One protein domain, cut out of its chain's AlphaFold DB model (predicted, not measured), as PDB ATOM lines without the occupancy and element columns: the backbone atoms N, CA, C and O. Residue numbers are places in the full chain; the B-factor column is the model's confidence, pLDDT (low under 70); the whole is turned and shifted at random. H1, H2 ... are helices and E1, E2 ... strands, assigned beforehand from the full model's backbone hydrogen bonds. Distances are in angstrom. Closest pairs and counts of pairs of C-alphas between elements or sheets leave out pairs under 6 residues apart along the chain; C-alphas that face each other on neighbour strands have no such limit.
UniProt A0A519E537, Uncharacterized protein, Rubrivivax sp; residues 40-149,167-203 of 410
ATOM      1  N   GLU A  40     207.435 232.150 151.104       97.44
ATOM      2  CA  GLU A  40     208.556 231.215 150.987       97.44
ATOM      3  C   GLU A  40     208.227 229.852 151.612       97.44
ATOM      4  O   GLU A  40     207.723 229.762 152.728       97.44
ATOM      5  N   TRP A  41     208.584 228.775 150.914       96.56
ATOM      6  CA  TRP A  41     208.646 227.428 151.462       96.56
ATOM      7  C   TRP A  41     209.792 226.635 150.826       96.56
ATOM      8  O   TRP A  41     209.875 226.484 149.604       96.56
ATOM      9  N   ARG A  42     210.702 226.122 151.665       95.38
ATOM     10  CA  ARG A  42     211.916 225.388 151.245       95.38
ATOM     11  C   ARG A  42     212.782 226.158 150.237       95.38
ATOM     12  O   ARG A  42     213.286 225.582 149.267       95.38
ATOM     13  N   GLY A  43     212.946 227.462 150.460       96.38
ATOM     14  CA  GLY A  43     213.741 228.337 149.603       96.38
ATOM     15  C   GLY A  43     213.110 228.652 148.248       96.38
ATOM     16  O   GLY A  43     213.793 229.232 147.412       96.38
ATOM     17  N   ILE A  44     211.857 228.257 147.993       97.62
ATOM     18  CA  ILE A  44     211.086 228.595 146.785       97.62
ATOM     19  C   ILE A  44     209.905 229.466 147.210       97.62
ATOM     20  O   ILE A  44     209.312 229.228 148.257       97.62
ATOM     21  N   HIS A  45     209.550 230.453 146.397       98.06
ATOM     22  CA  HIS A  45     208.410 231.325 146.664       98.06
ATOM     23  C   HIS A  45     207.173 230.867 145.897       98.06
ATOM     24  O   HIS A  45     207.279 230.438 144.749       98.06
ATOM     25  N   TYR A  46     206.007 230.977 146.524       98.19
ATOM     26  CA  TYR A  46     204.722 230.564 145.968       98.19
ATOM     27  C   TYR A  46     203.653 231.623 146.205       98.19
ATOM     28  O   TYR A  46     203.766 232.411 147.143       98.19
ATOM     29  N   ARG A  47     202.604 231.616 145.388       97.75
ATOM     30  CA  ARG A  47     201.419 232.458 145.581       97.75
ATOM     31  C   ARG A  47     200.182 231.820 144.960       97.75
ATOM     32  O   ARG A  47     200.278 230.815 144.255       97.75
ATOM     33  N   VAL A  48     199.029 232.417 145.222       97.88
ATOM     34  CA  VAL A  48     197.782 232.142 144.508       97.88
ATOM     35  C   VAL A  48     197.590 233.246 143.472       97.88
ATOM     36  O   VAL A  48     197.696 234.425 143.794       97.88
ATOM     37  N   GLU A  49     197.378 232.877 142.217       97.31
ATOM     38  CA  GLU A  49     197.150 233.812 141.120       97.31
ATOM     39  C   GLU A  49     195.716 234.367 141.138       97.31
ATOM     40  O   GLU A  49     194.842 233.886 141.859       97.31
ATOM     41  N   ALA A  50     195.476 235.387 140.313       95.69
ATOM     42  CA  ALA A  50     194.180 236.049 140.139       95.69
ATOM     43  C   ALA A  50     193.017 235.087 139.825       95.69
ATOM     44  O   ALA A  50     191.879 235.324 140.216       95.69
ATOM     45  N   ASP A  51     193.304 234.003 139.105       93.94
ATOM     46  CA  ASP A  51     192.337 232.978 138.708       93.94
ATOM     47  C   ASP A  51     192.144 231.884 139.777       93.94
ATOM     48  O   ASP A  51     191.444 230.900 139.540       93.94
ATOM     49  N   GLY A  52     192.785 232.031 140.939       95.44
ATOM     50  CA  GLY A  52     192.763 231.066 142.031       95.44
ATOM     51  C   GLY A  52     193.762 229.919 141.884       95.44
ATOM     52  O   GLY A  52     193.901 229.132 142.821       95.44
ATOM     53  N   ASN A  53     194.500 229.807 140.770       97.00
ATOM     54  CA  ASN A  53     195.501 228.753 140.625       97.00
ATOM     55  C   ASN A  53     196.746 229.029 141.466       97.00
ATOM     56  O   ASN A  53     197.196 230.157 141.639       97.00
ATOM     57  N   PHE A  54     197.352 227.958 141.962       97.94
ATOM     58  CA  PHE A  54     198.597 228.029 142.707       97.94
ATOM     59  C   PHE A  54     199.804 228.111 141.768       97.94
ATOM     60  O   PHE A  54     199.839 227.430 140.742       97.94
ATOM     61  N   SER A  55     200.818 228.901 142.111       98.19
ATOM     62  CA  SER A  55     202.028 229.041 141.299       98.19
ATOM     63  C   SER A  55     203.297 229.044 142.143       98.19
ATOM     64  O   SER A  55     203.285 229.381 143.329       98.19
ATOM     65  N   CYS A  56     204.413 228.663 141.520       98.31
ATOM     66  CA  CYS A  56     205.745 228.884 142.073       98.31
ATOM     67  C   CYS A  56     206.463 230.001 141.308       98.31
ATOM     68  O   CYS A  56     206.267 230.191 140.099       98.31
ATOM     69  N   TYR A  57     207.346 230.712 142.006       97.94
ATOM     70  CA  TYR A  57     208.209 231.716 141.412       97.94
ATOM     71  C   TYR A  57     209.118 231.072 140.368       97.94
ATOM     72  O   TYR A  57     209.786 230.064 140.605       97.94
ATOM     73  N   SER A  58     209.134 231.678 139.190       97.50
ATOM     74  CA  SER A  58     209.878 231.228 138.027       97.50
ATOM     75  C   SER A  58     210.158 232.450 137.153       97.50
ATOM     76  O   SER A  58     209.402 233.416 137.170       97.50
ATOM     77  N   GLU A  59     211.244 232.415 136.387       96.81
ATOM     78  CA  GLU A  59     211.607 233.476 135.428       96.81
ATOM     79  C   GLU A  59     211.479 233.007 133.974       96.81
ATOM     80  O   GLU A  59     211.627 233.786 133.038       96.81
ATOM     81  N   ASN A  60     211.188 231.720 133.763       96.69
ATOM     82  CA  ASN A  60     211.089 231.111 132.437       96.69
ATOM     83  C   ASN A  60     209.741 230.416 132.180       96.69
ATOM     84  O   ASN A  60     209.589 229.756 131.158       96.69
ATOM     85  N   GLY A  61     208.784 230.532 133.106       97.19
ATOM     86  CA  GLY A  61     207.481 229.860 133.051       97.19
ATOM     87  C   GLY A  61     207.531 228.328 133.112       97.19
ATOM     88  O   GLY A  61     206.518 227.694 132.838       97.19
ATOM     89  N   ARG A  62     208.685 227.715 133.419       97.44
ATOM     90  CA  ARG A  62     208.900 226.261 133.287       97.44
ATOM     91  C   ARG A  62     209.483 225.591 134.521       97.44
ATOM     92  O   ARG A  62     209.072 224.477 134.832       97.44
ATOM     93  N   ASN A  63     210.433 226.237 135.193       97.12
ATOM     94  CA  ASN A  63     211.130 225.687 136.354       97.12
ATOM     95  C   ASN A  63     210.987 226.633 137.545       97.12
ATOM     96  O   ASN A  63     211.365 227.802 137.447       97.12
ATOM     97  N   CYS A  64     210.521 226.112 138.682       97.25
ATOM     98  CA  CYS A  64     210.528 226.866 139.932       97.25
ATOM     99  C   CYS A  64     211.966 227.256 140.300       97.25
ATOM    100  O   CYS A  64     212.871 226.417 140.262       97.25
ATOM    101  N   ARG A  65     212.186 228.519 140.668       96.44
ATOM    102  CA  ARG A  65     213.492 229.009 141.120       96.44
ATOM    103  C   ARG A  65     213.544 229.074 142.642       96.44
ATOM    104  O   ARG A  65     212.578 229.462 143.293       96.44
ATOM    105  N   ARG A  66     214.708 228.716 143.192       95.88
ATOM    106  CA  ARG A  66     215.055 229.014 144.585       95.88
ATOM    107  C   ARG A  66     215.560 230.451 144.720       95.88
ATOM    108  O   ARG A  66     216.139 230.979 143.770       95.88
ATOM    109  N   GLY A  67     215.408 231.021 145.910       92.75
ATOM    110  CA  GLY A  67     215.792 232.393 146.239       92.75
ATOM    111  C   GLY A  67     214.613 233.363 146.197       92.75
ATOM    112  O   GLY A  67     213.474 232.962 145.950       92.75
ATOM    113  N   LEU A  68     214.903 234.634 146.477       91.69
ATOM    114  CA  LEU A  68     213.909 235.706 146.513       91.69
ATOM    115  C   LEU A  68     213.320 235.968 145.114       91.69
ATOM    116  O   LEU A  68     214.065 235.911 144.129       91.69
ATOM    117  N   PRO A  69     212.016 236.286 145.008       90.75
ATOM    118  CA  PRO A  69     211.425 236.748 143.763       90.75
ATOM    119  C   PRO A  69     212.142 238.005 143.268       90.75
ATOM    120  O   PRO A  69     212.590 238.834 144.064       90.75
ATOM    121  N   ALA A  70     212.245 238.173 141.950       86.88
ATOM    122  CA  ALA A  70     212.744 239.413 141.379       86.88
ATOM    123  C   ALA A  70     211.889 240.595 141.861       86.88
ATOM    124  O   ALA A  70     210.668 240.569 141.737       86.88
ATOM    125  N   LEU A  71     212.552 241.650 142.352       87.50
ATOM    126  CA  LEU A  71     211.904 242.930 142.680       87.50
ATOM    127  C   LEU A  71     211.180 243.529 141.467       87.50
ATOM    128  O   LEU A  71     210.158 244.193 141.595       87.50
ATOM    129  N   ASP A  72     211.731 243.274 140.285       89.56
ATOM    130  CA  ASP A  72     211.122 243.617 139.012       89.56
ATOM    131  C   ASP A  72     210.102 242.541 138.618       89.56
ATOM    132  O   ASP A  72     210.467 241.440 138.184       89.56
ATOM    133  N   SER A  73     208.820 242.880 138.757       87.00
ATOM    134  CA  SER A  73     207.696 242.000 138.439       87.00
ATOM    135  C   SER A  73     207.655 241.580 136.967       87.00
ATOM    136  O   SER A  73     207.082 240.537 136.663       87.00
ATOM    137  N   THR A  74     208.311 242.311 136.056       90.81
ATOM    138  CA  THR A  74     208.357 241.959 134.626       90.81
ATOM    139  C   THR A  74     209.214 240.722 134.343       90.81
ATOM    140  O   THR A  74     209.023 240.042 133.331       90.81
ATOM    141  N   ARG A  75     210.137 240.382 135.255       92.75
ATOM    142  CA  ARG A  75     210.943 239.156 135.177       92.75
ATOM    143  C   ARG A  75     210.220 237.936 135.733       92.75
ATOM    144  O   ARG A  75     210.569 236.814 135.366       92.75
ATOM    145  N   ALA A  76     209.222 238.135 136.592       94.88
ATOM    146  CA  ALA A  76     208.435 237.038 137.126       94.88
ATOM    147  C   ALA A  76     207.582 236.422 136.008       94.88
ATOM    148  O   ALA A  76     206.674 237.041 135.460       94.88
ATOM    149  N   ARG A  77     207.869 235.161 135.688       96.75
ATOM    150  CA  ARG A  77     207.079 234.296 134.805       96.75
ATOM    151  C   ARG A  77     206.695 233.048 135.596       96.75
ATOM    152  O   ARG A  77     207.371 232.018 135.449       96.75
ATOM    153  N   PRO A  78     205.690 233.148 136.488       97.31
ATOM    154  CA  PRO A  78     205.325 232.063 137.388       97.31
ATOM    155  C   PRO A  78     205.012 230.783 136.615       97.31
ATOM    156  O   PRO A  78     204.409 230.820 135.542       97.31
ATOM    157  N   LEU A  79     205.414 229.639 137.165       98.00
ATOM    158  CA  LEU A  79     204.919 228.352 136.692       98.00
ATOM    159  C   LEU A  79     203.626 228.072 137.459       98.00
ATOM    160  O   LEU A  79     203.659 227.713 138.637       98.00
ATOM    161  N   VAL A  80     202.498 228.294 136.792       98.19
ATOM    162  CA  VAL A  80     201.157 228.190 137.380       98.19
ATOM    163  C   VAL A  80     200.635 226.765 137.212       98.19
ATOM    164  O   VAL A  80     200.618 226.256 136.093       98.19
ATOM    165  N   CYS A  81     200.218 226.118 138.305       98.38
ATOM    166  CA  CYS A  81     199.517 224.828 138.307       98.38
ATOM    167  C   CYS A  81     198.223 224.908 137.466       98.38
ATOM    168  O   CYS A  81     197.770 225.984 137.089       98.38
ATOM    169  N   GLY A  82     197.606 223.776 137.127       97.12
ATOM    170  CA  GLY A  82     196.421 223.787 136.259       97.12
ATOM    171  C   GLY A  82     196.772 223.682 134.772       97.12
ATOM    172  O   GLY A  82     197.674 222.933 134.377       97.12
ATOM    173  N   ALA A  83     196.027 224.399 133.929       96.81
ATOM    174  CA  ALA A  83     196.171 224.331 132.474       96.81
ATOM    175  C   ALA A  83     197.552 224.814 131.989       96.81
ATOM    176  O   ALA A  83     198.149 224.171 131.127       96.81
ATOM    177  N   ALA A  84     198.092 225.882 132.586       96.56
ATOM    178  CA  ALA A  84     199.412 226.413 132.244       96.56
ATOM    179  C   ALA A  84     200.531 225.394 132.522       96.56
ATOM    180  O   ALA A  84     201.366 225.136 131.656       96.56
ATOM    181  N   HIS A  85     200.499 224.720 133.675       97.88
ATOM    182  CA  HIS A  85     201.433 223.635 133.979       97.88
ATOM    183  C   HIS A  85     201.311 222.481 132.978       97.88
ATOM    184  O   HIS A  85     202.328 221.934 132.557       97.88
ATOM    185  N   ARG A  86     200.084 222.135 132.556       97.38
ATOM    186  CA  ARG A  86     199.841 221.074 131.563       97.38
ATOM    187  C   ARG A  86     200.383 221.418 130.168       97.38
ATOM    188  O   ARG A  86     200.736 220.520 129.411       97.38
ATOM    189  N   ALA A  87     200.472 222.702 129.825       97.44
ATOM    190  CA  ALA A  87     201.077 223.140 128.567       97.44
ATOM    191  C   ALA A  87     202.600 222.904 128.525       97.44
ATOM    192  O   ALA A  87     203.180 222.788 127.449       97.44
ATOM    193  N   VAL A  88     203.248 222.813 129.692       97.38
ATOM    194  CA  VAL A  88     204.706 222.645 129.825       97.38
ATOM    195  C   VAL A  88     205.092 221.215 130.229       97.38
ATOM    196  O   VAL A  88     206.151 220.716 129.842       97.38
ATOM    197  N   TRP A  89     204.232 220.546 130.995       96.50
ATOM    198  CA  TRP A  89     204.439 219.222 131.579       96.50
ATOM    199  C   TRP A  89     203.203 218.337 131.359       96.50
ATOM    200  O   TRP A  89     202.095 218.849 131.309       96.50
ATOM    201  N   PRO A  90     203.309 216.998 131.330       96.75
ATOM    202  CA  PRO A  90     202.169 216.113 131.043       96.75
ATOM    203  C   PRO A  90     201.175 215.944 132.222       96.75
ATOM    204  O   PRO A  90     200.600 214.876 132.415       96.75
ATOM    205  N   SER A  91     200.993 216.964 133.066       96.44
ATOM    206  CA  SER A  91     200.051 216.988 134.200       96.44
ATOM    207  C   SER A  91     199.721 218.426 134.599       96.44
ATOM    208  O   SER A  91     200.540 219.311 134.364       96.44
ATOM    209  N   THR A  92     198.603 218.667 135.293       97.56
ATOM    210  CA  THR A  92     198.329 220.001 135.880       97.56
ATOM    211  C   THR A  92     199.106 220.255 137.167       97.56
ATOM    212  O   THR A  92     199.090 221.361 137.698       97.56
ATOM    213  N   GLY A  93     199.748 219.210 137.692       97.25
ATOM    214  CA  GLY A  93     200.421 219.222 138.982       97.25
ATOM    215  C   GLY A  93     199.490 218.884 140.148       97.25
ATOM    216  O   GLY A  93     199.978 218.411 141.167       97.25
ATOM    217  N   TYR A  94     198.169 219.026 140.001       97.94
ATOM    218  CA  TYR A  94     197.219 218.647 141.053       97.94
ATOM    219  C   TYR A  94     196.918 217.144 141.078       97.94
ATOM    220  O   TYR A  94     196.631 216.604 142.140       97.94
ATOM    221  N   GLU A  95     197.020 216.441 139.942       96.25
ATOM    222  CA  GLU A  95     196.655 215.016 139.870       96.25
ATOM    223  C   GLU A  95     197.701 214.070 140.465       96.25
ATOM    224  O   GLU A  95     197.422 212.887 140.612       96.25
ATOM    225  N   ARG A  96     198.910 214.554 140.768       96.56
ATOM    226  CA  ARG A  96     200.018 213.709 141.225       96.56
ATOM    227  C   ARG A  96     200.140 213.750 142.749       96.56
ATOM    228  O   ARG A  96     200.360 214.831 143.307       96.56
ATOM    229  N   PRO A  97     200.070 212.601 143.441       95.50
ATOM    230  CA  PRO A  97     200.280 212.564 144.879       95.50
ATOM    231  C   PRO A  97     201.660 213.105 145.273       95.50
ATOM    232  O   PRO A  97     202.668 212.737 144.676       95.50
ATOM    233  N   GLY A  98     201.710 213.969 146.288       95.94
ATOM    234  CA  GLY A  98     202.964 214.564 146.772       95.94
ATOM    235  C   GLY A  98     203.569 215.645 145.867       95.94
ATOM    236  O   GLY A  98     204.661 216.130 146.148       95.94
ATOM    237  N   HIS A  99     202.888 216.050 144.791       97.69
ATOM    238  CA  HIS A  99     203.361 217.144 143.949       97.69
ATOM    239  C   HIS A  99     203.331 218.483 144.698       97.69
ATOM    240  O   HIS A  99     202.422 218.748 145.491       97.69
ATOM    241  N   TRP A 100     204.293 219.361 144.401       97.56
ATOM    242  CA  TRP A 100     204.451 220.643 145.095       97.56
ATOM    243  C   TRP A 100     203.205 221.537 144.996       97.56
ATOM    244  O   TRP A 100     202.931 222.267 145.941       97.56
ATOM    245  N   CYS A 101     202.412 221.428 143.917       98.19
ATOM    246  CA  CYS A 101     201.141 222.156 143.776       98.19
ATOM    247  C   CYS A 101     200.183 221.908 144.950       98.19
ATOM    248  O   CYS A 101     199.515 222.827 145.401       98.19
ATOM    249  N   ASN A 102     200.123 220.669 145.450       98.19
ATOM    250  CA  ASN A 102     199.281 220.314 146.590       98.19
ATOM    251  C   ASN A 102     200.028 220.511 147.914       98.19
ATOM    252  O   ASN A 102     199.474 221.056 148.862       98.19
ATOM    253  N   VAL A 103     201.293 220.084 147.979       98.00
ATOM    254  CA  VAL A 103     202.078 220.098 149.225       98.00
ATOM    255  C   VAL A 103     202.386 221.525 149.676       98.00
ATOM    256  O   VAL A 103     202.093 221.879 150.815       98.00
ATOM    257  N   ALA A 104     202.926 222.381 148.806       97.94
ATOM    258  CA  ALA A 104     203.248 223.753 149.191       97.94
ATOM    259  C   ALA A 104     201.974 224.556 149.496       97.94
ATOM    260  O   ALA A 104     201.946 225.294 150.476       97.94
ATOM    261  N   TYR A 105     200.891 224.346 148.734       98.25
ATOM    262  CA  TYR A 105     199.594 224.961 149.026       98.25
ATOM    263  C   TYR A 105     199.086 224.579 150.425       98.25
ATOM    264  O   TYR A 105     198.738 225.454 151.216       98.25
ATOM    265  N   ALA A 106     199.112 223.286 150.764       97.50
ATOM    266  CA  ALA A 106     198.700 222.779 152.071       97.50
ATOM    267  C   ALA A 106     199.473 223.389 153.253       97.50
ATOM    268  O   ALA A 106     198.892 223.583 154.318       97.50
ATOM    269  N   ASN A 107     200.758 223.698 153.066       97.38
ATOM    270  CA  ASN A 107     201.598 224.284 154.113       97.38
ATOM    271  C   ASN A 107     201.502 225.822 154.188       97.38
ATOM    272  O   ASN A 107     201.813 226.386 155.230       97.38
ATOM    273  N   LEU A 108     201.115 226.510 153.105       96.62
ATOM    274  CA  LEU A 108     201.202 227.978 153.012       96.62
ATOM    275  C   LEU A 108     199.857 228.715 152.921       96.62
ATOM    276  O   LEU A 108     199.779 229.896 153.285       96.62
ATOM    277  N   PHE A 109     198.827 228.074 152.367       96.94
ATOM    278  CA  PHE A 109     197.575 228.735 151.972       96.94
ATOM    279  C   PHE A 109     196.315 227.985 152.394       96.94
ATOM    280  O   PHE A 109     195.266 228.613 152.504       96.94
ATOM    281  N   ALA A 110     196.392 226.675 152.639       96.31
ATOM    282  CA  ALA A 110     195.229 225.915 153.071       96.31
ATOM    283  C   ALA A 110     194.712 226.405 154.430       96.31
ATOM    284  O   ALA A 110     195.462 226.517 155.401       96.31
ATOM    285  N   VAL A 111     193.404 226.641 154.491       94.62
ATOM    286  CA  VAL A 111     192.673 226.829 155.745       94.62
ATOM    287  C   VAL A 111     192.110 225.471 156.145       94.62
ATOM    288  O   VAL A 111     191.330 224.870 155.402       94.62
ATOM    289  N   TRP A 112     192.564 224.955 157.281       94.00
ATOM    290  CA  TRP A 112     192.188 223.637 157.783       94.00
ATOM    291  C   TRP A 112     191.001 223.749 158.734       94.00
ATOM    292  O   TRP A 112     191.087 224.421 159.760       94.00
ATOM    293  N   HIS A 113     189.909 223.061 158.413       91.38
ATOM    294  CA  HIS A 113     188.698 223.040 159.229       91.38
ATOM    295  C   HIS A 113     188.528 221.682 159.911       91.38
ATOM    296  O   HIS A 113     188.865 220.644 159.339       91.38
ATOM    297  N   ASP A 114     188.009 221.692 161.137       88.69
ATOM    298  CA  ASP A 114     187.684 220.487 161.902       88.69
ATOM    299  C   ASP A 114     186.280 219.993 161.515       88.69
ATOM    300  O   ASP A 114     185.303 220.734 161.631       88.69
ATOM    301  N   TYR A 115     186.181 218.748 161.042       87.44
ATOM    302  CA  TYR A 115     184.920 218.124 160.629       87.44
ATOM    303  C   TYR A 115     184.427 217.071 161.638       87.44
ATOM    304  O   TYR A 115     183.527 216.288 161.324       87.44
ATOM    305  N   ALA A 116     184.958 217.052 162.868       86.38
ATOM    306  CA  ALA A 116     184.617 216.035 163.866       86.38
ATOM    307  C   ALA A 116     183.130 216.034 164.253       86.38
ATOM    308  O   ALA A 116     182.579 214.982 164.587       86.38
ATOM    309  N   LEU A 117     182.458 217.188 164.193       79.50
ATOM    310  CA  LEU A 117     181.011 217.288 164.429       79.50
ATOM    311  C   LEU A 117     180.176 216.590 163.346       79.50
ATOM    312  O   LEU A 117     179.030 216.238 163.601       79.50
ATOM    313  N   LEU A 118     180.761 216.347 162.174       83.44
ATOM    314  CA  LEU A 118     180.130 215.705 161.022       83.44
ATOM    315  C   LEU A 118     180.626 214.264 160.826       83.44
ATOM    316  O   LEU A 118     180.539 213.715 159.733       83.44
ATOM    317  N   GLY A 119     181.190 213.663 161.877       84.69
ATOM    318  CA  GLY A 119     181.658 212.275 161.874       84.69
ATOM    319  C   GLY A 119     183.076 212.068 161.331       84.69
ATOM    320  O   GLY A 119     183.613 210.970 161.450       84.69
ATOM    321  N   HIS A 120     183.745 213.097 160.800       88.44
ATOM    322  CA  HIS A 120     185.120 212.966 160.313       88.44
ATOM    323  C   HIS A 120     186.138 213.518 161.310       88.44
ATOM    324  O   HIS A 120     186.246 214.720 161.506       88.44
ATOM    325  N   ARG A 121     186.940 212.639 161.922       88.25
ATOM    326  CA  ARG A 121     187.900 213.009 162.984       88.25
ATOM    327  C   ARG A 121     189.170 213.722 162.487       88.25
ATOM    328  O   ARG A 121     190.044 214.033 163.292       88.25
ATOM    329  N   GLY A 122     189.321 213.926 161.182       89.31
ATOM    330  CA  GLY A 122     190.439 214.659 160.588       89.31
ATOM    331  C   GLY A 122     190.102 216.121 160.299       89.31
ATOM    332  O   GLY A 122     188.940 216.530 160.296       89.31
ATOM    333  N   GLN A 123     191.137 216.911 160.015       93.81
ATOM    334  CA  GLN A 123     190.955 218.242 159.444       93.81
ATOM    335  C   GLN A 123     190.933 218.153 157.920       93.81
ATOM    336  O   GLN A 123     191.764 217.456 157.330       93.81
ATOM    337  N   LEU A 124     190.013 218.875 157.285       95.94
ATOM    338  CA  LEU A 124     189.911 218.943 155.829       95.94
ATOM    339  C   LEU A 124     190.108 220.376 155.331       95.94
ATOM    340  O   LEU A 124     189.898 221.348 156.055       95.94
ATOM    341  N   SER A 125     190.507 220.492 154.071       96.31
ATOM    342  CA  SER A 125     190.604 221.744 153.323       96.31
ATOM    343  C   SER A 125     190.288 221.486 151.845       96.31
ATOM    344  O   SER A 125     190.024 220.347 151.459       96.31
ATOM    345  N   LYS A 126     190.329 222.517 151.000       96.81
ATOM    346  CA  LYS A 126     190.317 222.386 149.533       96.81
ATOM    347  C   LYS A 126     191.639 222.924 148.979       96.81
ATOM    348  O   LYS A 126     192.168 223.898 149.506       96.81
ATOM    349  N   ASN A 127     192.205 222.282 147.958       96.88
ATOM    350  CA  ASN A 127     193.346 222.849 147.235       96.88
ATOM    351  C   ASN A 127     192.890 223.998 146.313       96.88
ATOM    352  O   ASN A 127     191.697 224.243 146.149       96.88
ATOM    353  N   ALA A 128     193.838 224.663 145.651       95.44
ATOM    354  CA  ALA A 128     193.556 225.722 144.675       95.44
ATOM    355  C   ALA A 128     192.658 225.290 143.493       95.44
ATOM    356  O   ALA A 128     192.000 226.121 142.880       95.44
ATOM    357  N   ARG A 129     192.601 223.991 143.172       95.88
ATOM    358  CA  ARG A 129     191.699 223.436 142.148       95.88
ATOM    359  C   ARG A 129     190.281 223.173 142.679       95.88
ATOM    360  O   ARG A 129     189.369 222.965 141.884       95.88
ATOM    361  N   GLY A 130     190.093 223.174 143.997       95.94
ATOM    362  CA  GLY A 130     188.840 222.835 144.667       95.94
ATOM    363  C   GLY A 130     188.722 221.371 145.106       95.94
ATOM    364  O   GLY A 130     187.697 221.014 145.685       95.94
ATOM    365  N   ASP A 131     189.745 220.535 144.885       97.25
ATOM    366  CA  ASP A 131     189.757 219.155 145.383       97.25
ATOM    367  C   ASP A 131     189.929 219.153 146.908       97.25
ATOM    368  O   ASP A 131     190.792 219.842 147.461       97.25
ATOM    369  N   THR A 132     189.131 218.337 147.588       97.50
ATOM    370  CA  THR A 132     189.189 218.145 149.037       97.50
ATOM    371  C   THR A 132     190.526 217.499 149.408       97.50
ATOM    372  O   THR A 132     190.984 216.544 148.779       97.50
ATOM    373  N   MET A 133     191.158 218.012 150.456       97.81
ATOM    374  CA  MET A 133     192.383 217.495 151.051       97.81
ATOM    375  C   MET A 133     192.103 217.136 152.499       97.81
ATOM    376  O   MET A 133     191.471 217.928 153.196       97.81
ATOM    377  N   CYS A 134     192.624 216.012 152.982       97.00
ATOM    378  CA  CYS A 134     192.736 215.800 154.419       97.00
ATOM    379  C   CYS A 134     194.151 216.087 154.907       97.00
ATOM    380  O   CYS A 134     195.149 215.848 154.213       97.00
ATOM    381  N   HIS A 135     194.216 216.627 156.119       95.81
ATOM    382  CA  HIS A 135     195.454 216.934 156.802       95.81
ATOM    383  C   HIS A 135     196.210 215.630 157.033       95.81
ATOM    384  O   HIS A 135     195.687 214.706 157.649       95.81
ATOM    385  N   SER A 136     197.410 215.512 156.480       95.75
ATOM    386  CA  SER A 136     198.202 214.284 156.471       95.75
ATOM    387  C   SER A 136     199.681 214.651 156.454       95.75
ATOM    388  O   SER A 136     200.048 215.717 155.964       95.75
ATOM    389  N   PHE A 137     200.527 213.778 156.994       94.69
ATOM    390  CA  PHE A 137     201.984 213.947 157.016       94.69
ATOM    391  C   PHE A 137     202.710 212.903 156.157       94.69
ATOM    392  O   PHE A 137     203.868 213.091 155.789       94.69
ATOM    393  N   ASP A 138     202.030 211.817 155.785       94.44
ATOM    394  CA  ASP A 138     202.555 210.749 154.927       94.44
ATOM    395  C   ASP A 138     201.992 210.820 153.492       94.44
ATOM    396  O   ASP A 138     202.518 210.185 152.571       94.44
ATOM    397  N   GLY A 139     200.940 211.617 153.272       95.38
ATOM    398  CA  GLY A 139     200.190 211.678 152.021       95.38
ATOM    399  C   GLY A 139     199.432 210.393 151.699       95.38
ATOM    400  O   GLY A 139     198.996 210.234 150.562       95.38
ATOM    401  N   VAL A 140     199.316 209.465 152.650       94.81
ATOM    402  CA  VAL A 140     198.662 208.156 152.513       94.81
ATOM    403  C   VAL A 140     197.411 208.094 153.377       94.81
ATOM    404  O   VAL A 140     196.378 207.630 152.900       94.81
ATOM    405  N   SER A 141     197.500 208.578 154.613       93.56
ATOM    406  CA  SER A 141     196.455 208.467 155.623       93.56
ATOM    407  C   SER A 141     196.085 209.847 156.139       93.56
ATOM    408  O   SER A 141     196.955 210.690 156.360       93.56
ATOM    409  N   CYS A 142     194.797 210.085 156.372       93.44
ATOM    410  CA  CYS A 142     194.383 211.289 157.081       93.44
ATOM    411  C   CYS A 142     194.900 211.226 158.516       93.44
ATOM    412  O   CYS A 142     194.700 210.234 159.217       93.44
ATOM    413  N   HIS A 143     195.548 212.297 158.956       92.12
ATOM    414  CA  HIS A 143     195.860 212.503 160.354       92.12
ATOM    415  C   HIS A 143     194.541 212.734 161.088       92.12
ATOM    416  O   HIS A 143     193.969 213.826 161.075       92.12
ATOM    417  N   LEU A 144     194.028 211.660 161.678       88.06
ATOM    418  CA  LEU A 144     192.902 211.739 162.585       88.06
ATOM    419  C   LEU A 144     193.410 212.431 163.841       88.06
ATOM    420  O   LEU A 144     194.399 211.988 164.430       88.06
ATOM    421  N   ARG A 145     192.751 213.522 164.236       76.69
ATOM    422  CA  ARG A 145     193.020 214.123 165.532       76.69
ATOM    423  C   ARG A 145     192.753 213.018 166.545       76.69
ATOM    424  O   ARG A 145     191.652 212.457 166.578       76.69
ATOM    425  N   GLY A 146     193.787 212.649 167.302       63.78
ATOM    426  CA  GLY A 146     193.607 211.753 168.432       63.78
ATOM    427  C   GLY A 146     192.468 212.288 169.304       63.78
ATOM    428  O   GLY A 146     192.194 213.497 169.275       63.78
ATOM    429  N   PRO A 147     191.786 211.416 170.061       59.12
ATOM    430  CA  PRO A 147     190.868 211.899 171.079       59.12
ATOM    431  C   PRO A 147     191.667 212.906 171.926       59.12
ATOM    432  O   PRO A 147     192.889 212.764 172.070       59.12
ATOM    433  N   SER A 148     191.036 214.013 172.326       60.53
ATOM    434  CA  SER A 148     191.753 215.086 173.022       60.53
ATOM    435  C   SER A 148     192.546 214.481 174.189       60.53
ATOM    436  O   SER A 148     192.164 213.425 174.682       60.53
ATOM    437  N   ASN A 149     193.643 215.082 174.661       55.78
ATOM    438  CA  ASN A 149     194.405 214.489 175.780       55.78
ATOM    439  C   ASN A 149     193.533 214.176 177.021       55.78
ATOM    440  O   ASN A 149     193.954 213.401 177.870       55.78
ATOM    441  N   ILE A 167     203.349 219.056 156.165       96.00
ATOM    442  CA  ILE A 167     202.035 218.561 155.757       96.00
ATOM    443  C   ILE A 167     202.164 218.014 154.335       96.00
ATOM    444  O   ILE A 167     202.518 218.733 153.400       96.00
ATOM    445  N   ARG A 168     201.852 216.735 154.157       97.12
ATOM    446  CA  ARG A 168     201.736 216.057 152.867       97.12
ATOM    447  C   ARG A 168     200.280 215.644 152.719       97.12
ATOM    448  O   ARG A 168     199.939 214.542 153.128       97.12
ATOM    449  N   PRO A 169     199.407 216.517 152.192       97.56
ATOM    450  CA  PRO A 169     197.977 216.253 152.190       97.56
ATOM    451  C   PRO A 169     197.659 214.993 151.379       97.56
ATOM    452  O   PRO A 169     198.240 214.758 150.312       97.56
ATOM    453  N   LEU A 170     196.689 214.218 151.852       97.62
ATOM    454  CA  LEU A 170     196.022 213.227 151.017       97.62
ATOM    455  C   LEU A 170     194.895 213.956 150.279       97.62
ATOM    456  O   LEU A 170     193.975 214.487 150.899       97.62
ATOM    457  N   VAL A 171     195.013 214.032 148.956       98.00
ATOM    458  CA  VAL A 171     194.136 214.839 148.095       98.00
ATOM    459  C   VAL A 171     193.180 213.924 147.346       98.00
ATOM    460  O   VAL A 171     193.639 212.983 146.701       98.00
ATOM    461  N   CYS A 172     191.883 214.216 147.415       98.19
ATOM    462  CA  CYS A 172     190.811 213.536 146.692       98.19
ATOM    463  C   CYS A 172     190.933 213.695 145.162       98.19
ATOM    464  O   CYS A 172     191.861 214.311 144.634       98.19
ATOM    465  N   GLY A 173     189.997 213.108 144.419       96.88
ATOM    466  CA  GLY A 173     189.936 213.230 142.966       96.88
ATOM    467  C   GLY A 173     191.017 212.409 142.266       96.88
ATOM    468  O   GLY A 173     191.243 211.237 142.575       96.88
ATOM    469  N   ALA A 174     191.681 213.011 141.281       97.25
ATOM    470  CA  ALA A 174     192.662 212.307 140.455       97.25
ATOM    471  C   ALA A 174     193.896 211.841 141.252       97.25
ATOM    472  O   ALA A 174     194.427 210.768 140.965       97.25
ATOM    473  N   ALA A 175     194.316 212.603 142.268       97.12
ATOM    474  CA  ALA A 175     195.452 212.240 143.114       97.12
ATOM    475  C   ALA A 175     195.158 210.993 143.956       97.12
ATOM    476  O   ALA A 175     195.939 210.038 143.926       97.12
ATOM    477  N   LEU A 176     194.013 210.949 144.646       97.19
ATOM    478  CA  LEU A 176     193.601 209.757 145.389       97.19
ATOM    479  C   LEU A 176     193.433 208.562 144.455       97.19
ATOM    480  O   LEU A 176     193.924 207.480 144.764       97.19
ATOM    481  N   LYS A 177     192.853 208.777 143.266       97.38
ATOM    482  CA  LYS A 177     192.653 207.712 142.278       97.38
ATOM    483  C   LYS A 177     193.971 207.121 141.802       97.38
ATOM    484  O   LYS A 177     194.088 205.904 141.713       97.38
ATOM    485  N   GLN A 178     194.979 207.954 141.550       96.38
ATOM    486  CA  GLN A 178     196.314 207.478 141.192       96.38
ATOM    487  C   GLN A 178     196.967 206.683 142.334       96.38
ATOM    488  O   GLN A 178     197.691 205.727 142.069       96.38
ATOM    489  N   ARG A 179     196.737 207.077 143.593       95.31
ATOM    490  CA  ARG A 179     197.378 206.456 144.762       95.31
ATOM    491  C   ARG A 179     196.688 205.175 145.234       95.31
ATOM    492  O   ARG A 179     197.373 204.224 145.585       95.31
ATOM    493  N   GLN A 180     195.362 205.181 145.308       96.12
ATOM    494  CA  GLN A 180     194.547 204.160 145.978       96.12
ATOM    495  C   GLN A 180     193.500 203.521 145.052       96.12
ATOM    496  O   GLN A 180     192.729 202.676 145.491       96.12
ATOM    497  N   GLY A 181     193.434 203.919 143.778       97.00
ATOM    498  CA  GLY A 181     192.459 203.392 142.816       97.00
ATOM    499  C   GLY A 181     191.048 203.979 142.935       97.00
ATOM    500  O   GLY A 181     190.224 203.731 142.059       97.00
ATOM    501  N   ILE A 182     190.777 204.805 143.951       96.50
ATOM    502  CA  ILE A 182     189.483 205.465 144.189       96.50
ATOM    503  C   ILE A 182     189.636 206.985 144.144       96.50
ATOM    504  O   ILE A 182     190.624 207.513 144.640       96.50
ATOM    505  N   SER A 183     188.675 207.723 143.581       97.25
ATOM    506  CA  SER A 183     188.728 209.195 143.651       97.25
ATOM    507  C   SER A 183     188.273 209.744 145.005       97.25
ATOM    508  O   SER A 183     188.548 210.896 145.337       97.25
ATOM    509  N   GLY A 184     187.538 208.932 145.767       96.12
ATOM    510  CA  GLY A 184     186.813 209.353 146.960       96.12
ATOM    511  C   GLY A 184     185.551 210.173 146.663       96.12
ATOM    512  O   GLY A 184     184.759 210.375 147.568       96.12
ATOM    513  N   TYR A 185     185.325 210.618 145.425       96.38
ATOM    514  CA  TYR A 185     184.069 211.255 145.008       96.38
ATOM    515  C   TYR A 185     183.071 210.261 144.414       96.38
ATOM    516  O   TYR A 185     181.878 210.540 144.375       96.38
ATOM    517  N   ASP A 186     183.553 209.094 143.986       92.94
ATOM    518  CA  ASP A 186     182.711 208.028 143.434       92.94
ATOM    519  C   ASP A 186     181.803 207.381 144.503       92.94
ATOM    520  O   ASP A 186     180.808 206.746 144.165       92.94
ATOM    521  N   ASP A 187     182.133 207.552 145.788       93.06
ATOM    522  CA  ASP A 187     181.351 207.079 146.932       93.06
ATOM    523  C   ASP A 187     180.800 208.278 147.730       93.06
ATOM    524  O   ASP A 187     181.584 208.990 148.366       93.06
ATOM    525  N   PRO A 188     179.472 208.508 147.750       90.50
ATOM    526  CA  PRO A 188     178.853 209.594 148.511       90.50
ATOM    527  C   PRO A 188     179.131 209.562 150.021       90.50
ATOM    528  O   PRO A 188     179.092 210.613 150.661       90.50
ATOM    529  N   ALA A 189     179.407 208.388 150.600       89.50
ATOM    530  CA  ALA A 189     179.719 208.235 152.022       89.50
ATOM    531  C   ALA A 189     181.176 208.585 152.358       89.50
ATOM    532  O   ALA A 189     181.533 208.748 153.527       89.50
ATOM    533  N   HIS A 190     182.033 208.717 151.349       94.81
ATOM    534  CA  HIS A 190     183.439 209.011 151.550       94.81
ATOM    535  C   HIS A 190     183.648 210.474 151.974       94.81
ATOM    536  O   HIS A 190     183.026 211.406 151.455       94.81
ATOM    537  N   TRP A 191     184.594 210.697 152.892       94.31
ATOM    538  CA  TRP A 191     184.858 212.001 153.521       94.31
ATOM    539  C   TRP A 191     185.236 213.115 152.532       94.31
ATOM    540  O   TRP A 191     185.089 214.293 152.850       94.31
ATOM    541  N   CYS A 192     185.674 212.764 151.319       96.25
ATOM    542  CA  CYS A 192     185.948 213.727 150.247       96.25
ATOM    543  C   CYS A 192     184.744 214.631 149.939       96.25
ATOM    544  O   CYS A 192     184.940 215.789 149.566       96.25
ATOM    545  N   ASN A 193     183.517 214.132 150.129       94.62
ATOM    546  CA  ASN A 193     182.284 214.874 149.872       94.62
ATOM    547  C   ASN A 193     181.897 215.842 151.004       94.62
ATOM    548  O   ASN A 193     181.075 216.730 150.785       94.62
ATOM    549  N   LEU A 194     182.491 215.726 152.200       90.69
ATOM    550  CA  LEU A 194     182.067 216.495 153.377       90.69
ATOM    551  C   LEU A 194     182.159 218.017 153.200       90.69
ATOM    552  O   LEU A 194     181.172 218.685 153.508       90.69
ATOM    553  N   PRO A 195     183.254 218.609 152.679       87.69
ATOM    554  CA  PRO A 195     183.313 220.062 152.521       87.69
ATOM    555  C   PRO A 195     182.248 220.607 151.572       87.69
ATOM    556  O   PRO A 195     181.754 221.711 151.778       87.69
ATOM    557  N   GLU A 196     181.882 219.840 150.545       85.00
ATOM    558  CA  GLU A 196     180.845 220.233 149.592       85.00
ATOM    559  C   GLU A 196     179.446 220.139 150.206       85.00
ATOM    560  O   GLU A 196     178.629 221.040 150.023       85.00
ATOM    561  N   ILE A 197     179.192 219.094 150.998       80.25
ATOM    562  CA  ILE A 197     177.953 218.965 151.773       80.25
ATOM    563  C   ILE A 197     177.811 220.164 152.714       80.25
ATOM    564  O   ILE A 197     176.782 220.833 152.690       80.25
ATOM    565  N   VAL A 198     178.858 220.508 153.469       80.69
ATOM    566  CA  VAL A 198     178.830 221.668 154.375       80.69
ATOM    567  C   VAL A 198     178.639 222.975 153.618       80.69
ATOM    568  O   VAL A 198     177.800 223.779 154.014       80.69
ATOM    569  N   ALA A 199     179.353 223.191 152.511       75.94
ATOM    570  CA  ALA A 199     179.226 224.417 151.728       75.94
ATOM    571  C   ALA A 199     177.791 224.630 151.220       75.94
ATOM    572  O   ALA A 199     177.263 225.733 151.339       75.94
ATOM    573  N   ARG A 200     177.133 223.569 150.731       75.25
ATOM    574  CA  ARG A 200     175.719 223.610 150.313       75.25
ATOM    575  C   ARG A 200     174.758 223.803 151.480       75.25
ATOM    576  O   ARG A 200     173.692 224.377 151.302       75.25
ATOM    577  N   TRP A 201     175.109 223.317 152.667       69.62
ATOM    578  CA  TRP A 201     174.308 223.529 153.870       69.62
ATOM    579  C   TRP A 201     174.386 224.971 154.359       69.62
ATOM    580  O   TRP A 201     173.365 225.525 154.765       69.62
ATOM    581  N   VAL A 202     175.569 225.586 154.317       66.44
ATOM    582  CA  VAL A 202     175.768 226.995 154.683       66.44
ATOM    583  C   VAL A 202     175.083 227.888 153.645       66.44
ATOM    584  O   VAL A 202     174.164 228.629 153.998       66.44
ATOM    585  N   ASN A 203     175.410 227.680 152.366       62.34
ATOM    586  CA  ASN A 203     174.911 228.434 151.219       62.34
ATOM    587  C   ASN A 203     174.055 227.537 150.306       62.34
ATOM    588  O   ASN A 203     174.558 227.041 149.292       62.34
TER     589      ASN A 203
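Overview. This is residues 40 to 149 and 167 to 203 of the 410 residues of an uncharacterized protein of Rubrivivax sp (UniProt A0A519E537). Little regular structure is present: two lobes, each an antiparallel two-stranded hairpin with a helix packed on it, H2 on E1 and E2, H4 on E3 and E4. Of 147 printed residues, 49 are in E1 E2 H1 H2 E3 E4 H3 H4, class mixed. The whole is compact, radius of gyration of the C-alphas 16.2 A, spans 48 by 34 by 32 A.

Along the chain. E1, residues 44 to 48, begins at C-alpha (211.086, 228.595, 146.785). E2 is 54 to 56, H1 83 to 88, H2 100 to 108, E3 123 to 126, E4 132 to 134, H3 174 to 180. H4, 191 to 202, is 17.6 A long and ends at C-alpha (175.768, 226.995, 154.683).

Arrangement. N 47 and O 55 of E1 and E2 are 3.1 A apart, N 125 and O 133 of E3 and E4 2.9 A. The closest C-alphas of E2 and H2, 54 and 101, are 6.5 A apart; of E4 and H4, 132 and 192, 5.6 A. H3 has every O i to N i+4 pair within hydrogen-bond range.

Size, cuts and confidence. Residues 150 to 166 are not printed; C-alphas 149 and 167 are 21.8 A apart. The link E2 to H1 is long. pLDDT is under 70 at 146 to 149 and 201 to 203.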